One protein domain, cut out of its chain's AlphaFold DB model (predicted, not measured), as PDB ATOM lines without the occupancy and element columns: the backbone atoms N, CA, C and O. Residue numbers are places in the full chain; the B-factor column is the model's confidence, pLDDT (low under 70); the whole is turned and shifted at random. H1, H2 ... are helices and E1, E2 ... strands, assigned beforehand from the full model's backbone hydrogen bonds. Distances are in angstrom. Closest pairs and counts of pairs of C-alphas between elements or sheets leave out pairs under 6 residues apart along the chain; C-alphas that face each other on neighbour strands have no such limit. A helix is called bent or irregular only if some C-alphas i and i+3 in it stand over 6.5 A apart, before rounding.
ATOM      1  N   LEU A   5     140.869 -11.351  54.975       82.25
ATOM      2  CA  LEU A   5     140.521 -10.461  53.869       82.25
ATOM      3  C   LEU A   5     139.356 -10.987  53.024       82.25
ATOM      4  O   LEU A   5     138.468 -10.212  52.679       82.25
ATOM      5  N   GLU A   6     139.306 -12.285  52.718       86.25
ATOM      6  CA  GLU A   6     138.216 -12.872  51.931       86.25
ATOM      7  C   GLU A   6     136.888 -12.800  52.695       86.25
ATOM      8  O   GLU A   6     135.844 -12.455  52.136       86.25
ATOM      9  N   ARG A   7     136.925 -13.070  54.005       89.31
ATOM     10  CA  ARG A   7     135.749 -12.966  54.875       89.31
ATOM     11  C   ARG A   7     135.226 -11.530  54.937       89.31
ATOM     12  O   ARG A   7     134.018 -11.319  54.820       89.31
ATOM     13  N   ILE A   8     136.118 -10.552  55.101       87.00
ATOM     14  CA  ILE A   8     135.762  -9.126  55.122       87.00
ATOM     15  C   ILE A   8     135.218  -8.685  53.757       87.00
ATOM     16  O   ILE A   8     134.175  -8.036  53.698       87.00
ATOM     17  N   ALA A   9     135.864  -9.077  52.658       85.12
ATOM     18  CA  ALA A   9     135.414  -8.745  51.310       85.12
ATOM     19  C   ALA A   9     134.005  -9.287  51.032       85.12
ATOM     20  O   ALA A   9     133.152  -8.555  50.534       85.12
ATOM     21  N   ARG A  10     133.725 -10.536  51.419       86.94
ATOM     22  CA  ARG A  10     132.402 -11.158  51.274       86.94
ATOM     23  C   ARG A  10     131.329 -10.433  52.090       86.94
ATOM     24  O   ARG A  10     130.240 -10.193  51.577       86.94
ATOM     25  N   ALA A  11     131.639 -10.055  53.330       85.50
ATOM     26  CA  ALA A  11     130.722  -9.292  54.177       85.50
ATOM     27  C   ALA A  11     130.428  -7.899  53.592       85.50
ATOM     28  O   ALA A  11     129.275  -7.477  53.546       85.50
ATOM     29  N   ASN A  12     131.451  -7.213  53.077       80.88
ATOM     30  CA  ASN A  12     131.287  -5.911  52.432       80.88
ATOM     31  C   ASN A  12     130.476  -6.010  51.133       80.88
ATOM     32  O   ASN A  12     129.622  -5.163  50.886       80.88
ATOM     33  N   GLN A  13     130.687  -7.057  50.330       81.56
ATOM     34  CA  GLN A  13     129.889  -7.315  49.128       81.56
ATOM     35  C   GLN A  13     128.416  -7.559  49.455       81.56
ATOM     36  O   GLN A  13     127.548  -7.052  48.754       81.56
ATOM     37  N   GLU A  14     128.115  -8.312  50.512       81.81
ATOM     38  CA  GLU A  14     126.727  -8.544  50.913       81.81
ATOM     39  C   GLU A  14     126.071  -7.268  51.451       81.81
ATOM     40  O   GLU A  14     124.944  -6.942  51.084       81.81
ATOM     41  N   ASN A  15     126.815  -6.473  52.224       76.69
ATOM     42  CA  ASN A  15     126.351  -5.164  52.669       76.69
ATOM     43  C   ASN A  15     126.066  -4.217  51.496       76.69
ATOM     44  O   ASN A  15     125.070  -3.502  51.551       76.69
ATOM     45  N   LEU A  16     126.878  -4.235  50.434       71.19
ATOM     46  CA  LEU A  16     126.649  -3.440  49.221       71.19
ATOM     47  C   LEU A  16     125.398  -3.878  48.453       71.19
ATOM     48  O   LEU A  16     124.675  -3.028  47.942       71.19
ATOM     49  N   LYS A  17     125.087  -5.176  48.407       68.94
ATOM     50  CA  LYS A  17     123.836  -5.645  47.794       68.94
ATOM     51  C   LYS A  17     122.619  -5.174  48.585       68.94
ATOM     52  O   LYS A  17     121.682  -4.635  48.008       68.94
ATOM     53  N   VAL A  18     122.640  -5.368  49.904       67.44
ATOM     54  CA  VAL A  18     121.487  -5.085  50.774       67.44
ATOM     55  C   VAL A  18     121.282  -3.581  50.979       67.44
ATOM     56  O   VAL A  18     120.151  -3.111  50.933       67.44
ATOM     57  N   HIS A  19     122.360  -2.817  51.174       65.81
ATOM     58  CA  HIS A  19     122.295  -1.391  51.524       65.81
ATOM     59  C   HIS A  19     122.696  -0.443  50.388       65.81
ATOM     60  O   HIS A  19     122.475   0.757  50.510       65.81
ATOM     61  N   GLY A  20     123.305  -0.938  49.308       62.03
ATOM     62  CA  GLY A  20     123.664  -0.138  48.133       62.03
ATOM     63  C   GLY A  20     122.616  -0.276  47.035       62.03
ATOM     64  O   GLY A  20     121.866   0.664  46.767       62.03
ATOM     65  N   ASP A  21     122.513  -1.471  46.449       63.84
ATOM     66  CA  ASP A  21     121.635  -1.712  45.296       63.84
ATOM     67  C   ASP A  21     120.153  -1.540  45.648       63.84
ATOM     68  O   ASP A  21     119.428  -0.856  44.940       63.84
ATOM     69  N   TRP A  22     119.666  -2.084  46.762       61.38
ATOM     70  CA  TRP A  22     118.226  -2.029  47.071       61.38
ATOM     71  C   TRP A  22     117.744  -0.685  47.613       61.38
ATOM     72  O   TRP A  22     116.544  -0.424  47.653       61.38
ATOM     73  N   VAL A  23     118.671   0.169  48.025       64.94
ATOM     74  CA  VAL A  23     118.367   1.456  48.646       64.94
ATOM     75  C   VAL A  23     118.374   2.573  47.606       64.94
ATOM     76  O   VAL A  23     117.468   3.403  47.580       64.94
ATOM     77  N   VAL A  24     119.368   2.572  46.715       63.84
ATOM     78  CA  VAL A  24     119.549   3.629  45.711       63.84
ATOM     79  C   VAL A  24     118.898   3.266  44.377       63.84
ATOM     80  O   VAL A  24     118.331   4.137  43.716       63.84
ATOM     81  N   LEU A  25     118.922   1.992  43.968       71.00
ATOM     82  CA  LEU A  25     118.450   1.599  42.638       71.00
ATOM     83  C   LEU A  25     116.940   1.808  42.448       71.00
ATOM     84  O   LEU A  25     116.569   2.350  41.406       71.00
ATOM     85  N   PRO A  26     116.047   1.462  43.402       78.19
ATOM     86  CA  PRO A  26     114.616   1.675  43.198       78.19
ATOM     87  C   PRO A  26     114.217   3.143  42.954       78.19
ATOM     88  O   PRO A  26     113.539   3.390  41.953       78.19
ATOM     89  N   PRO A  27     114.624   4.137  43.775       79.62
ATOM     90  CA  PRO A  27     114.246   5.529  43.528       79.62
ATOM     91  C   PRO A  27     114.876   6.097  42.249       79.62
ATOM     92  O   PRO A  27     114.196   6.813  41.513       79.62
ATOM     93  N   VAL A  28     116.123   5.724  41.927       82.12
ATOM     94  CA  VAL A  28     116.782   6.119  40.669       82.12
ATOM     95  C   VAL A  28     116.004   5.594  39.462       82.12
ATOM     96  O   VAL A  28     115.681   6.357  38.551       82.12
ATOM     97  N   VAL A  29     115.656   4.303  39.458       82.31
ATOM     98  CA  VAL A  29     114.906   3.678  38.358       82.31
ATOM     99  C   VAL A  29     113.539   4.334  38.187       82.31
ATOM    100  O   VAL A  29     113.131   4.582  37.054       82.31
ATOM    101  N   ILE A  30     112.846   4.662  39.279       84.94
ATOM    102  CA  ILE A  30     111.560   5.371  39.219       84.94
ATOM    103  C   ILE A  30     111.725   6.751  38.575       84.94
ATOM    104  O   ILE A  30     110.955   7.103  37.680       84.94
ATOM    105  N   ASP A  31     112.713   7.542  38.994       85.69
ATOM    106  CA  ASP A  31     112.923   8.880  38.434       85.69
ATOM    107  C   ASP A  31     113.285   8.823  36.937       85.69
ATOM    108  O   ASP A  31     112.760   9.606  36.140       85.69
ATOM    109  N   VAL A  32     114.106   7.853  36.524       84.38
ATOM    110  CA  VAL A  32     114.432   7.631  35.106       84.38
ATOM    111  C   VAL A  32     113.198   7.181  34.320       84.38
ATOM    112  O   VAL A  32     112.877   7.773  33.290       84.38
ATOM    113  N   ALA A  33     112.461   6.182  34.811       86.00
ATOM    114  CA  ALA A  33     111.284   5.636  34.132       86.00
ATOM    115  C   ALA A  33     110.135   6.651  34.017       86.00
ATOM    116  O   ALA A  33     109.362   6.609  33.063       86.00
ATOM    117  N   THR A  34     110.030   7.584  34.965       89.19
ATOM    118  CA  THR A  34     109.034   8.668  34.937       89.19
ATOM    119  C   THR A  34     109.449   9.852  34.061       89.19
ATOM    120  O   THR A  34     108.711  10.833  33.980       89.19
ATOM    121  N   GLY A  35     110.603   9.776  33.390       89.44
ATOM    122  CA  GLY A  35     111.084  10.830  32.499       89.44
ATOM    123  C   GLY A  35     111.480  12.103  33.241       89.44
ATOM    124  O   GLY A  35     111.392  13.191  32.678       89.44
ATOM    125  N   ARG A  36     111.895  11.995  34.513       92.12
ATOM    126  CA  ARG A  36     112.369  13.156  35.281       92.12
ATOM    127  C   ARG A  36     113.758  13.609  34.870       92.12
ATOM    128  O   ARG A  36     114.128  14.721  35.221       92.12
ATOM    129  N   PHE A  37     114.506  12.793  34.138       93.94
ATOM    130  CA  PHE A  37     115.821  13.148  33.624       93.94
ATOM    131  C   PHE A  37     115.810  13.268  32.105       93.94
ATOM    132  O   PHE A  37     115.078  12.560  31.415       93.94
ATOM    133  N   GLY A  38     116.652  14.160  31.596       93.12
ATOM    134  CA  GLY A  38     116.864  14.355  30.169       93.12
ATOM    135  C   GLY A  38     118.266  14.878  29.896       93.12
ATOM    136  O   GLY A  38     118.911  15.436  30.784       93.12
ATOM    137  N   THR A  39     118.728  14.699  28.664       94.19
ATOM    138  CA  THR A  39     119.998  15.249  28.189       94.19
ATOM    139  C   THR A  39     119.775  16.145  26.981       94.19
ATOM    140  O   THR A  39     118.924  15.846  26.140       94.19
ATOM    141  N   ASP A  40     120.539  17.227  26.875       93.56
ATOM    142  CA  ASP A  40     120.591  18.028  25.651       93.56
ATOM    143  C   ASP A  40     121.499  17.383  24.579       93.56
ATOM    144  O   ASP A  40     122.089  16.319  24.781       93.56
ATOM    145  N   ALA A  41     121.619  18.033  23.417       94.25
ATOM    146  CA  ALA A  41     122.455  17.555  22.313       94.25
ATOM    147  C   ALA A  41     123.969  17.593  22.609       94.25
ATOM    148  O   ALA A  41     124.736  16.919  21.926       94.25
ATOM    149  N   ALA A  42     124.399  18.368  23.607       93.56
ATOM    150  CA  ALA A  42     125.781  18.438  24.073       93.56
ATOM    151  C   ALA A  42     126.070  17.438  25.211       93.56
ATOM    152  O   ALA A  42     127.202  17.361  25.686       93.56
ATOM    153  N   GLY A  43     125.069  16.657  25.639       91.06
ATOM    154  CA  GLY A  43     125.180  15.696  26.735       91.06
ATOM    155  C   GLY A  43     124.975  16.301  28.128       91.06
ATOM    156  O   GLY A  43     125.220  15.625  29.125       91.06
ATOM    157  N   GLY A  44     124.514  17.548  28.231       93.88
ATOM    158  CA  GLY A  44     124.199  18.181  29.506       93.88
ATOM    159  C   GLY A  44     122.994  17.521  30.174       93.88
ATOM    160  O   GLY A  44     121.945  17.403  29.552       93.88
ATOM    161  N   LEU A  45     123.125  17.135  31.447       94.19
ATOM    162  CA  LEU A  45     122.053  16.532  32.246       94.19
ATOM    163  C   LEU A  45     121.080  17.583  32.808       94.19
ATOM    164  O   LEU A  45     121.492  18.629  33.317       94.19
ATOM    165  N   TYR A  46     119.788  17.269  32.752       95.62
ATOM    166  CA  TYR A  46     118.699  18.075  33.291       95.62
ATOM    167  C   TYR A  46     117.739  17.226  34.121       95.62
ATOM    168  O   TYR A  46     117.514  16.052  33.821       95.62
ATOM    169  N   ILE A  47     117.119  17.855  35.121       95.19
ATOM    170  CA  ILE A  47     116.012  17.292  35.901       95.19
ATOM    171  C   ILE A  47     114.728  18.103  35.705       95.19
ATOM    172  O   ILE A  47     114.746  19.337  35.729       95.19
ATOM    173  N   ALA A  48     113.601  17.418  35.537       94.69
ATOM    174  CA  ALA A  48     112.273  18.009  35.509       94.69
ATOM    175  C   ALA A  48     111.764  18.237  36.940       94.69
ATOM    176  O   ALA A  48     111.557  17.293  37.708       94.69
ATOM    177  N   MET A  49     111.508  19.495  37.287       90.88
ATOM    178  CA  MET A  49     110.858  19.889  38.535       90.88
ATOM    179  C   MET A  49     109.533  20.572  38.199       90.88
ATOM    180  O   MET A  49     109.473  21.744  37.838       90.88
ATOM    181  N   GLY A  50     108.439  19.810  38.256       89.00
ATOM    182  CA  GLY A  50     107.138  20.277  37.778       89.00
ATOM    183  C   GLY A  50     107.107  20.363  36.251       89.00
ATOM    184  O   GLY A  50     107.177  19.341  35.576       89.00
ATOM    185  N   ARG A  51     106.967  21.577  35.704       91.00
ATOM    186  CA  ARG A  51     106.921  21.822  34.246       91.00
ATOM    187  C   ARG A  51     108.218  22.422  33.696       91.00
ATOM    188  O   ARG A  51     108.276  22.724  32.507       91.00
ATOM    189  N   THR A  52     109.221  22.626  34.546       94.06
ATOM    190  CA  THR A  52     110.493  23.260  34.194       94.06
ATOM    191  C   THR A  52     111.641  22.268  34.278       94.06
ATOM    192  O   THR A  52     111.651  21.370  35.120       94.06
ATOM    193  N   TRP A  53     112.613  22.446  33.388       95.00
ATOM    194  CA  TRP A  53     113.842  21.665  33.351       95.00
ATOM    195  C   TRP A  53     114.986  22.487  33.931       95.00
ATOM    196  O   TRP A  53     115.148  23.655  33.577       95.00
ATOM    197  N   HIS A  54     115.775  21.874  34.809       94.94
ATOM    198  CA  HIS A  54     116.891  22.522  35.491       94.94
ATOM    199  C   HIS A  54     118.196  21.788  35.180       94.94
ATOM    200  O   HIS A  54     118.211  20.558  35.272       94.94
ATOM    201  N   PRO A  55     119.276  22.501  34.815       96.06
ATOM    202  CA  PRO A  55     120.567  21.880  34.565       96.06
ATOM    203  C   PRO A  55     121.164  21.377  35.877       96.06
ATOM    204  O   PRO A  55     121.214  22.102  36.872       96.06
ATOM    205  N   ILE A  56     121.631  20.136  35.870       95.56
ATOM    206  CA  ILE A  56     122.242  19.501  37.034       95.56
ATOM    207  C   ILE A  56     123.560  18.838  36.653       95.56
ATOM    208  O   ILE A  56     123.821  18.558  35.477       95.56
ATOM    209  N   GLU A  57     124.388  18.613  37.661       95.00
ATOM    210  CA  GLU A  57     125.532  17.709  37.594       95.00
ATOM    211  C   GLU A  57     125.086  16.284  37.908       95.00
ATOM    212  O   GLU A  57     125.367  15.366  37.142       95.00
ATOM    213  N   THR A  58     124.358  16.095  39.013       92.69
ATOM    214  CA  THR A  58     123.883  14.776  39.449       92.69
ATOM    215  C   THR A  58     122.785  14.885  40.515       92.69
ATOM    216  O   THR A  58     122.451  15.973  40.990       92.69
ATOM    217  N   VAL A  59     122.220  13.741  40.900       91.31
ATOM    218  CA  VAL A  59     121.339  13.590  42.062       91.31
ATOM    219  C   VAL A  59     121.937  12.540  42.988       91.31
ATOM    220  O   VAL A  59     122.242  11.427  42.562       91.31
ATOM    221  N   VAL A  60     122.091  12.895  44.258       89.81
ATOM    222  CA  VAL A  60     122.579  12.006  45.310       89.81
ATOM    223  C   VAL A  60     121.376  11.448  46.056       89.81
ATOM    224  O   VAL A  60     120.541  12.204  46.546       89.81
ATOM    225  N   TYR A  61     121.272  10.124  46.128       86.06
ATOM    226  CA  TYR A  61     120.194   9.426  46.827       86.06
ATOM    227  C   TYR A  61     120.720   8.863  48.144       86.06
ATOM    228  O   TYR A  61     121.779   8.232  48.174       86.06
ATOM    229  N   SER A  62     119.967   9.076  49.217       82.94
ATOM    230  CA  SER A  62     120.343   8.695  50.576       82.94
ATOM    231  C   SER A  62     119.558   7.476  51.067       82.94
ATOM    232  O   SER A  62     118.424   7.251  50.631       82.94
ATOM    233  N   PRO A  63     120.099   6.707  52.035       75.75
ATOM    234  CA  PRO A  63     119.411   5.532  52.560       75.75
ATOM    235  C   PRO A  63     118.094   5.762  53.290       75.75
ATOM    236  O   PRO A  63     117.276   4.852  53.380       75.75
ATOM    237  N   ASP A  64     117.874   6.971  53.790       82.44
ATOM    238  CA  ASP A  64     116.618   7.385  54.416       82.44
ATOM    239  C   ASP A  64     115.521   7.742  53.392       82.44
ATOM    240  O   ASP A  64     114.430   8.170  53.772       82.44
ATOM    241  N   GLY A  65     115.797   7.571  52.094       77.50
ATOM    242  CA  GLY A  65     114.897   7.923  50.999       77.50
ATOM    243  C   GLY A  65     114.926   9.406  50.625       77.50
ATOM    244  O   GLY A  65     114.196   9.815  49.718       77.50
ATOM    245  N   SER A  66     115.756  10.219  51.284       86.00
ATOM    246  CA  SER A  66     116.005  11.592  50.856       86.00
ATOM    247  C   SER A  66     116.879  11.627  49.600       86.00
ATOM    248  O   SER A  66     117.568  10.666  49.247       86.00
ATOM    249  N   ARG A  67     116.827  12.754  48.887       89.94
ATOM    250  CA  ARG A  67     117.702  13.015  47.748       89.94
ATOM    251  C   ARG A  67     118.140  14.468  47.727       89.94
ATOM    252  O   ARG A  67     117.356  15.359  48.055       89.94
ATOM    253  N   GLU A  68     119.357  14.686  47.266       93.50
ATOM    254  CA  GLU A  68     119.952  15.995  47.049       93.50
ATOM    255  C   GLU A  68     120.226  16.181  45.558       93.50
ATOM    256  O   GLU A  68     120.750  15.292  44.890       93.50
ATOM    257  N   VAL A  69     119.846  17.336  45.017       94.00
ATOM    258  CA  VAL A  69     120.091  17.676  43.614       94.00
ATOM    259  C   VAL A  69     121.266  18.638  43.553       94.00
ATOM    260  O   VAL A  69     121.175  19.748  44.074       94.00
ATOM    261  N   LEU A  70     122.342  18.223  42.887       94.88
ATOM    262  CA  LEU A  70     123.511  19.063  42.662       94.88
ATOM    263  C   LEU A  70     123.332  19.790  41.331       94.88
ATOM    264  O   LEU A  70     123.412  19.191  40.255       94.88
ATOM    265  N   PHE A  71     123.005  21.079  41.409       94.44
ATOM    266  CA  PHE A  71     122.825  21.924  40.233       94.44
ATOM    267  C   PHE A  71     124.167  22.241  39.589       94.44
ATOM    268  O   PHE A  71     125.165  22.416  40.281       94.44
ATOM    269  N   ARG A  72     124.169  22.340  38.258       93.81
ATOM    270  CA  ARG A  72     125.370  22.720  37.518       93.81
ATOM    271  C   ARG A  72     125.738  24.158  37.839       93.81
ATOM    272  O   ARG A  72     124.881  25.038  37.719       93.81
TER     273      ARG A  72
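What this domain is: This is residues 5 to 72 of the 76 residues of an uncharacterized protein of Lentisphaerae bacterium (UniProt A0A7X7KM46). A long bent helix reaches out from a small, strongly twisted sheet of four strands: its first arm, H1a, makes most of the length, with residues 5 to 18 sticking out free, and its short second arm, H1b, packs on the sheet. The sheet is one antiparallel meander, folded sharply at the bend of its longest strand, E3, where the pairing passes from E2 to E4. The printed part has 68 residues, with one named helix followed by four named strands, H1 E1 E2 E3 E4 along the chain, and the strands lie in the order E1 - E2 - E3 - E4 across the sheet. The class is mixed, helices and strands. The whole is loose, with a radius of gyration of the C-alphas of 15.5 A and spans of 48 by 24 by 18 A.

How they stand to each other: H1, residues 5 to 33, was assigned as one helix by its hydrogen bonds but is bent: C-alphas 23 and 26 are 6.6 A apart. Its arms are H1a, residues 5 to 23, and H1b, residues 26 to 33, and their lines stand at a steep tilt of 50 degrees. In H1b every pair of O i and N i+4 is within hydrogen-bond range, while in H1a 12 of 15 are. A tight link of 3 residues follows to E1, residues 37 to 39, an edge strand. The closest C-alphas of H1b and E1 are those of Asp 31 and Phe 37, 7.1 A apart. E1 forms a hairpin with E2, residues 45 to 49; they are antiparallel at 142 degrees, with N 46 and O 38 2.8 A apart. E2 forms a hairpin with E3, residues 52 to 61; they are antiparallel, and N 47 and O 54 are 2.9 A apart, as are N 54 and O 47. E3 bends by 89 degrees at residue 57, and its pairing is staggered: residues 52 to 55 pair with E2, residues 56 to 61 with E4, residues 67 to 71. E3 and E4 form a hairpin, antiparallel at 127 degrees, with N 60 and O 68 2.8 A apart and N 70 and O 58 2.9 A apart. E4 is the other edge strand, and it is apart from E1 and E2. H1b is on the sheet at a height over the sheet of 9.0 A. It lies only just over E3, on which 3 of its C-alphas fall, and runs along the strands, at 25 degrees to E3 on the local plane. The closest C-alphas of H1b and E3 are those of Val 28 and Tyr 61, 7.8 A apart. H1a is not on the sheet; it is only just apart from E3, with their closest C-alphas 8.4 A apart.

Where its parts are: H1a begins at C-alpha 5, at (140.521, -10.461, 53.869), and measures 25.7 A to C-alpha 23. H1b, from Pro 26 to Ala 33, measures 10.4 A. E1 runs from Phe 37 to Thr 39 and E2 from Leu 45 to Met 49, 13.3 A. E3 starts at C-alpha 52, at (110.493, 23.260, 34.194), and covers 21.1 A to Tyr 61. E4, 12.7 A long, ends at C-alpha 71, at (122.825, 21.924, 40.233).

The domain as a whole: The C-alphas farthest apart, those of Leu 5 and Arg 51, are 50.6 A from each other. Without residues 5 to 18, the body has 54 residues and spans 34 by 21 by 20 A. The printed part has no cut, and the links between its named elements are tight. The mean pLDDT of the printed part is 85.5, and residues 17 to 24 are under 70.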